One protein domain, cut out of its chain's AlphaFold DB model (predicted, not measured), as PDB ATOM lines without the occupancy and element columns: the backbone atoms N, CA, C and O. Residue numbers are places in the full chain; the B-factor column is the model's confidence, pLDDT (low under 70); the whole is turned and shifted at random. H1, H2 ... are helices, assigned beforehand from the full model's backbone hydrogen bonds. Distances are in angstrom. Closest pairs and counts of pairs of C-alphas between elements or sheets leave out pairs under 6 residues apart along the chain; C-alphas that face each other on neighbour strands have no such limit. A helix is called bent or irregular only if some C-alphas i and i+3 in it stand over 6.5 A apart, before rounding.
ATOM      1  N   GLU A 307     146.141 -89.015 257.264       87.81
ATOM      2  CA  GLU A 307     147.336 -88.289 256.835       87.81
ATOM      3  C   GLU A 307     147.178 -87.629 255.452       87.81
ATOM      4  O   GLU A 307     147.943 -86.726 255.105       87.81
ATOM      5  N   ASP A 308     146.185 -88.047 254.661       88.81
ATOM      6  CA  ASP A 308     145.871 -87.450 253.361       88.81
ATOM      7  C   ASP A 308     144.783 -86.358 253.429       88.81
ATOM      8  O   ASP A 308     144.487 -85.745 252.397       88.81
ATOM      9  N   ASP A 309     144.228 -86.057 254.614       87.75
ATOM     10  CA  ASP A 309     143.159 -85.061 254.808       87.75
ATOM     11  C   ASP A 309     143.498 -83.711 254.148       87.75
ATOM     12  O   ASP A 309     142.688 -83.171 253.387       87.75
ATOM     13  N   ASP A 310     144.709 -83.190 254.369       90.56
ATOM     14  CA  ASP A 310     145.141 -81.898 253.821       90.56
ATOM     15  C   ASP A 310     145.251 -81.918 252.295       90.56
ATOM     16  O   ASP A 310     144.824 -80.976 251.620       90.56
ATOM     17  N   LYS A 311     145.789 -83.006 251.729       91.50
ATOM     18  CA  LYS A 311     145.961 -83.147 250.276       91.50
ATOM     19  C   LYS A 311     144.610 -83.224 249.580       91.50
ATOM     20  O   LYS A 311     144.382 -82.508 248.604       91.50
ATOM     21  N   VAL A 312     143.708 -84.064 250.089       87.81
ATOM     22  CA  VAL A 312     142.376 -84.229 249.500       87.81
ATOM     23  C   VAL A 312     141.552 -82.960 249.678       87.81
ATOM     24  O   VAL A 312     140.914 -82.505 248.730       87.81
ATOM     25  N   THR A 313     141.633 -82.318 250.845       88.81
ATOM     26  CA  THR A 313     140.969 -81.034 251.099       88.81
ATOM     27  C   THR A 313     141.473 -79.935 250.166       88.81
ATOM     28  O   THR A 313     140.669 -79.171 249.631       88.81
ATOM     29  N   ALA A 314     142.785 -79.845 249.927       92.94
ATOM     30  CA  ALA A 314     143.355 -78.879 248.991       92.94
ATOM     31  C   ALA A 314     142.883 -79.132 247.549       92.94
ATOM     32  O   ALA A 314     142.475 -78.191 246.865       92.94
ATOM     33  N   ALA A 315     142.868 -80.393 247.108       92.19
ATOM     34  CA  ALA A 315     142.364 -80.769 245.790       92.19
ATOM     35  C   ALA A 315     140.868 -80.444 245.632       92.19
ATOM     36  O   ALA A 315     140.474 -79.845 244.632       92.19
ATOM     37  N   ALA A 316     140.045 -80.760 246.637       89.81
ATOM     38  CA  ALA A 316     138.616 -80.450 246.641       89.81
ATOM     39  C   ALA A 316     138.354 -78.937 246.615       89.81
ATOM     40  O   ALA A 316     137.514 -78.472 245.849       89.81
ATOM     41  N   LYS A 317     139.102 -78.152 247.405       93.50
ATOM     42  CA  LYS A 317     139.039 -76.681 247.377       93.50
ATOM     43  C   LYS A 317     139.343 -76.134 245.990       93.50
ATOM     44  O   LYS A 317     138.595 -75.286 245.512       93.50
ATOM     45  N   LYS A 318     140.408 -76.629 245.352       95.44
ATOM     46  CA  LYS A 318     140.781 -76.208 244.001       95.44
ATOM     47  C   LYS A 318     139.683 -76.555 242.995       95.44
ATOM     48  O   LYS A 318     139.244 -75.673 242.274       95.44
ATOM     49  N   LEU A 319     139.192 -77.796 242.998       91.94
ATOM     50  CA  LEU A 319     138.132 -78.235 242.088       91.94
ATOM     51  C   LEU A 319     136.862 -77.383 242.228       91.94
ATOM     52  O   LEU A 319     136.295 -76.955 241.230       91.94
ATOM     53  N   ILE A 320     136.424 -77.117 243.462       91.19
ATOM     54  CA  ILE A 320     135.244 -76.279 243.719       91.19
ATOM     55  C   ILE A 320     135.477 -74.846 243.223       91.19
ATOM     56  O   ILE A 320     134.581 -74.276 242.610       91.19
ATOM     57  N   ALA A 321     136.667 -74.281 243.448       92.69
ATOM     58  CA  ALA A 321     137.011 -72.949 242.954       92.69
ATOM     59  C   ALA A 321     137.010 -72.884 241.418       92.69
ATOM     60  O   ALA A 321     136.421 -71.960 240.863       92.69
ATOM     61  N   ASP A 322     137.586 -73.887 240.746       94.88
ATOM     62  CA  ASP A 322     137.593 -73.985 239.282       94.88
ATOM     63  C   ASP A 322     136.149 -74.079 238.728       94.88
ATOM     64  O   ASP A 322     135.811 -73.432 237.737       94.88
ATOM     65  N   ILE A 323     135.268 -74.856 239.382       91.19
ATOM     66  CA  ILE A 323     133.840 -74.964 239.018       91.19
ATOM     67  C   ILE A 323     133.121 -73.622 239.203       91.19
ATOM     68  O   ILE A 323     132.355 -73.209 238.329       91.19
ATOM     69  N   ASP A 324     133.357 -72.943 240.327       91.50
ATOM     70  CA  ASP A 324     132.740 -71.651 240.635       91.50
ATOM     71  C   ASP A 324     133.178 -70.562 239.645       91.50
ATOM     72  O   ASP A 324     132.347 -69.779 239.177       91.50
ATOM     73  N   GLU A 325     134.462 -70.534 239.282       94.94
ATOM     74  CA  GLU A 325     135.011 -69.627 238.272       94.94
ATOM     75  C   GLU A 325     134.411 -69.904 236.891       94.94
ATOM     76  O   GLU A 325     133.835 -68.998 236.285       94.94
ATOM     77  N   ALA A 326     134.413 -71.163 236.443       94.50
ATOM     78  CA  ALA A 326     133.824 -71.547 235.161       94.50
ATOM     79  C   ALA A 326     132.316 -71.237 235.089       94.50
ATOM     80  O   ALA A 326     131.810 -70.789 234.056       94.50
ATOM     81  N   GLY A 327     131.579 -71.456 236.182       93.19
ATOM     82  CA  GLY A 327     130.165 -71.101 236.281       93.19
ATOM     83  C   GLY A 327     129.942 -69.590 236.200       93.19
ATOM     84  O   GLY A 327     129.023 -69.136 235.512       93.19
ATOM     85  N   LYS A 328     130.797 -68.799 236.858       93.19
ATOM     86  CA  LYS A 328     130.759 -67.332 236.819       93.19
ATOM     87  C   LYS A 328     131.044 -66.791 235.419       93.19
ATOM     88  O   LYS A 328     130.287 -65.943 234.952       93.19
ATOM     89  N   GLU A 329     132.081 -67.282 234.745       95.94
ATOM     90  CA  GLU A 329     132.432 -66.875 233.374       95.94
ATOM     91  C   GLU A 329     131.298 -67.142 232.380       95.94
ATOM     92  O   GLU A 329     131.046 -66.341 231.482       95.94
ATOM     93  N   LYS A 330     130.572 -68.246 232.577       94.88
ATOM     94  CA  LYS A 330     129.431 -68.642 231.741       94.88
ATOM     95  C   LYS A 330     128.097 -68.018 232.166       94.88
ATOM     96  O   LYS A 330     127.088 -68.275 231.519       94.88
ATOM     97  N   GLY A 331     128.059 -67.236 233.250       93.75
ATOM     98  CA  GLY A 331     126.827 -66.625 233.766       93.75
ATOM     99  C   GLY A 331     125.808 -67.616 234.349       93.75
ATOM    100  O   GLY A 331     124.645 -67.262 234.507       93.75
ATOM    101  N   VAL A 332     126.231 -68.843 234.674       88.94
ATOM    102  CA  VAL A 332     125.383 -69.927 235.220       88.94
ATOM    103  C   VAL A 332     125.772 -70.327 236.649       88.94
ATOM    104  O   VAL A 332     125.259 -71.301 237.195       88.94
ATOM    105  N   GLY A 333     126.709 -69.600 237.261       86.38
ATOM    106  CA  GLY A 333     127.173 -69.855 238.621       86.38
ATOM    107  C   GLY A 333     126.061 -69.681 239.657       86.38
ATOM    108  O   GLY A 333     125.231 -68.779 239.560       86.38
ATOM    109  N   SER A 334     126.077 -70.525 240.690       84.75
ATOM    110  CA  SER A 334     125.161 -70.439 241.827       84.75
ATOM    111  C   SER A 334     125.936 -70.274 243.128       84.75
ATOM    112  O   SER A 334     126.897 -70.997 243.384       84.75
ATOM    113  N   ASN A 335     125.481 -69.354 243.981       84.44
ATOM    114  CA  ASN A 335     126.007 -69.183 245.340       84.44
ATOM    115  C   ASN A 335     125.395 -70.177 246.334       84.44
ATOM    116  O   ASN A 335     125.849 -70.261 247.475       84.44
ATOM    117  N   PHE A 336     124.360 -70.916 245.926       86.12
ATOM    118  CA  PHE A 336     123.704 -71.888 246.786       86.12
ATOM    119  C   PHE A 336     124.674 -73.013 247.151       86.12
ATOM    120  O   PHE A 336     125.372 -73.570 246.299       86.12
ATOM    121  N   ARG A 337     124.716 -73.363 248.435       86.19
ATOM    122  CA  ARG A 337     125.461 -74.514 248.943       86.19
ATOM    123  C   ARG A 337     124.551 -75.255 249.900       86.19
ATOM    124  O   ARG A 337     124.092 -74.679 250.882       86.19
ATOM    125  N   TYR A 338     124.315 -76.526 249.617       85.06
ATOM    126  CA  TYR A 338     123.496 -77.366 250.471       85.06
ATOM    127  C   TYR A 338     124.244 -77.672 251.787       85.06
ATOM    128  O   TYR A 338     125.309 -78.294 251.723       85.06
ATOM    129  N   PRO A 339     123.731 -77.267 252.970       82.06
ATOM    130  CA  PRO A 339     124.462 -77.329 254.236       82.06
ATOM    131  C   PRO A 339     125.000 -78.717 254.581       82.06
ATOM    132  O   PRO A 339     126.123 -78.830 255.059       82.06
ATOM    133  N   LYS A 340     124.243 -79.778 254.271       82.81
ATOM    134  CA  LYS A 340     124.615 -81.165 254.586       82.81
ATOM    135  C   LYS A 340     125.956 -81.603 254.004       82.81
ATOM    136  O   LYS A 340     126.651 -82.417 254.604       82.81
ATOM    137  N   TYR A 341     126.271 -81.116 252.807       83.00
ATOM    138  CA  TYR A 341     127.489 -81.465 252.073       83.00
ATOM    139  C   TYR A 341     128.436 -80.279 251.933       83.00
ATOM    140  O   TYR A 341     129.419 -80.357 251.199       83.00
ATOM    141  N   ALA A 342     128.154 -79.183 252.638       84.38
ATOM    142  CA  ALA A 342     129.080 -78.079 252.729       84.38
ATOM    143  C   ALA A 342     130.270 -78.503 253.593       84.38
ATOM    144  O   ALA A 342     130.115 -78.980 254.719       84.38
ATOM    145  N   ALA A 343     131.469 -78.325 253.060       83.88
ATOM    146  CA  ALA A 343     132.682 -78.548 253.821       83.88
ATOM    147  C   ALA A 343     132.930 -77.402 254.815       83.88
ATOM    148  O   ALA A 343     132.417 -76.297 254.640       83.88
ATOM    149  N   GLY A 344     133.779 -77.622 255.826       83.12
ATOM    150  CA  GLY A 344     134.030 -76.632 256.888       83.12
ATOM    151  C   GLY A 344     134.592 -75.280 256.416       83.12
ATOM    152  O   GLY A 344     134.512 -74.297 257.145       83.12
ATOM    153  N   TRP A 345     135.140 -75.201 255.198       87.25
ATOM    154  CA  TRP A 345     135.603 -73.946 254.584       87.25
ATOM    155  C   TRP A 345     134.536 -73.235 253.737       87.25
ATOM    156  O   TRP A 345     134.786 -72.142 253.229       87.25
ATOM    157  N   GLN A 346     133.373 -73.850 253.533       88.12
ATOM    158  CA  GLN A 346     132.257 -73.260 252.803       88.12
ATOM    159  C   GLN A 346     131.291 -72.595 253.785       88.12
ATOM    160  O   GLN A 346     131.100 -73.053 254.908       88.12
ATOM    161  N   ASN A 347     130.653 -71.509 253.350       86.69
ATOM    162  CA  ASN A 347     129.622 -70.832 254.129       86.69
ATOM    163  C   ASN A 347     128.259 -71.060 253.467       86.69
ATOM    164  O   ASN A 347     127.869 -70.264 252.608       86.69
ATOM    165  N   PRO A 348     127.542 -72.140 253.825       85.25
ATOM    166  CA  PRO A 348     126.285 -72.450 253.170       85.25
ATOM    167  C   PRO A 348     125.193 -71.436 253.474       85.25
ATOM    168  O   PRO A 348     124.425 -71.114 252.578       85.25
ATOM    169  N   ILE A 349     125.190 -70.841 254.671       82.56
ATOM    170  CA  ILE A 349     124.192 -69.847 255.093       82.56
ATOM    171  C   ILE A 349     124.175 -68.640 254.143       82.56
ATOM    172  O   ILE A 349     123.106 -68.184 253.743       82.56
ATOM    173  N   LYS A 350     125.346 -68.159 253.700       81.62
ATOM    174  CA  LYS A 350     125.426 -67.062 252.714       81.62
ATOM    175  C   LYS A 350     124.748 -67.398 251.382       81.62
ATOM    176  O   LYS A 350     124.250 -66.489 250.720       81.62
ATOM    177  N   GLY A 351     124.710 -68.674 251.002       75.75
ATOM    178  CA  GLY A 351     124.096 -69.147 249.762       75.75
ATOM    179  C   GLY A 351     122.570 -69.043 249.725       75.75
ATOM    180  O   GLY A 351     122.000 -69.083 248.638       75.75
ATOM    181  N   TYR A 352     121.912 -68.865 250.874       70.75
ATOM    182  CA  TYR A 352     120.452 -68.721 250.986       70.75
ATOM    183  C   TYR A 352     119.972 -67.254 250.898       70.75
ATOM    184  O   TYR A 352     118.770 -66.994 250.869       70.75
ATOM    185  N   GLY A 353     120.894 -66.284 250.800       61.41
ATOM    186  CA  GLY A 353     120.594 -64.853 250.649       61.41
ATOM    187  C   GLY A 353     120.108 -64.148 251.929       61.41
ATOM    188  O   GLY A 353     119.860 -64.763 252.959       61.41
ATOM    189  N   GLY A 354     119.955 -62.816 251.873       48.59
ATOM    190  CA  GLY A 354     119.550 -61.980 253.023       48.59
ATOM    191  C   GLY A 354     118.096 -62.161 253.495       48.59
ATOM    192  O   GLY A 354     117.714 -61.606 254.519       48.59
ATOM    193  N   LYS A 355     117.292 -62.949 252.766       44.53
ATOM    194  CA  LYS A 355     115.943 -63.412 253.144       44.53
ATOM    195  C   LYS A 355     115.953 -64.896 253.549       44.53
ATOM    196  O   LYS A 355     115.008 -65.620 253.244       44.53
ATOM    197  N   ALA A 356     117.002 -65.361 254.230       44.16
ATOM    198  CA  ALA A 356     117.084 -66.727 254.758       44.16
ATOM    199  C   ALA A 356     115.855 -67.143 255.611       44.16
ATOM    200  O   ALA A 356     115.565 -68.330 255.709       44.16
ATOM    201  N   GLY A 357     115.047 -66.189 256.097       38.72
ATOM    202  CA  GLY A 357     113.753 -66.433 256.758       38.72
ATOM    203  C   GLY A 357     112.603 -66.954 255.875       38.72
ATOM    204  O   GLY A 357     111.468 -67.012 256.338       38.72
ATOM    205  N   ASN A 358     112.841 -67.312 254.605       38.59
ATOM    206  CA  ASN A 358     111.836 -67.988 253.768       38.59
ATOM    207  C   ASN A 358     112.023 -69.514 253.676       38.59
ATOM    208  O   ASN A 358     111.085 -70.186 253.260       38.59
ATOM    209  N   PHE A 359     113.171 -70.070 254.093       41.59
ATOM    210  CA  PHE A 359     113.291 -71.517 254.356       41.59
ATOM    211  C   PHE A 359     112.581 -71.884 255.677       41.59
ATOM    212  O   PHE A 359     112.072 -72.985 255.839       41.59
TER     213      PHE A 359
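What this domain is: This is residues 307 to 359 of the 362 residues of the protein "FAD-binding PCMH-type domain-containing protein" of Monilinia fructicola (UniProt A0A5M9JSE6). One long helix, H1, makes one arm of a flat, open V, and the chain after it folds back from the far end of H1 as a long loop that makes the other arm. This loop, residues 330 to 348, swings toward H1 around residues 343 to 345 and then turns away again to two single-turn helices, H2 and H3, on the side away from H1. The first residues of H1, 307 to 312, stick out at one end of the longest axis, and residues 354 to 359, with H3, stick out at the other. The printed part has 53 residues with three named helices, in the order H1, H2, H3, and no named strand; its class is all helix. The whole is loose, with a radius of gyration of the C-alphas of 13.1 A, and spans 41 by 26 by 12 A.

Where its parts are: H1 takes residues 307 to 329 and is 35.1 A long from first to last C-alpha, from C-alpha 307 at (147.336, -88.289, 256.835) to C-alpha 329 at (132.432, -66.875, 233.374). H1 is irregular: C-alphas 307 and 310 are 7.4 A apart, and its line is a rough one. Residues 330 to 348 hold no named element. H2 takes residues 349 to 352 and measures 5.7 A. H3 takes residues 356 to 359, measures 6.1 A and ends with C-alpha 359 at (113.291, -71.517, 254.356). H3 is neither bent nor irregular, but only just: C-alphas 356 and 359 are 6.1 A apart.

How they stand to each other: H1 touches no helix. It is apart from H2 and apart from H3. H2 and H3 are close but not clearly touching, with 1 pair of C-alphas within 8 A; their closest C-alphas, those of Ile 349 and Ala 356, are 7.8 A apart, and their centres are 10.0 A apart. In H1, 18 of 19 O i to N i+4 pairs are within hydrogen-bond range; H2 and H3, with four residues each, are too short for such a pair, and each has its 1 O i to N i+3 pair within range.

The domain as a whole: The two C-alphas farthest apart, those of Glu 307 and Asn 358, are 41.0 A apart. Residues 307 to 312 and 326 to 329, both parts of H1, stand free, as do residues 330 and 331 and residues 354 to 359, of which 356 to 359 belong to H3. Without the stretches that stand free, the body has 35 residues and spans 26 by 23 by 11 A. The link from H1 to H2 is long, with 19 residues, and the link from H2 to H3 is tight, with 3. The printed part has no cut. Its mean pLDDT is 82.6; residues 353 to 359 are under 70, and H3 has a mean of 41.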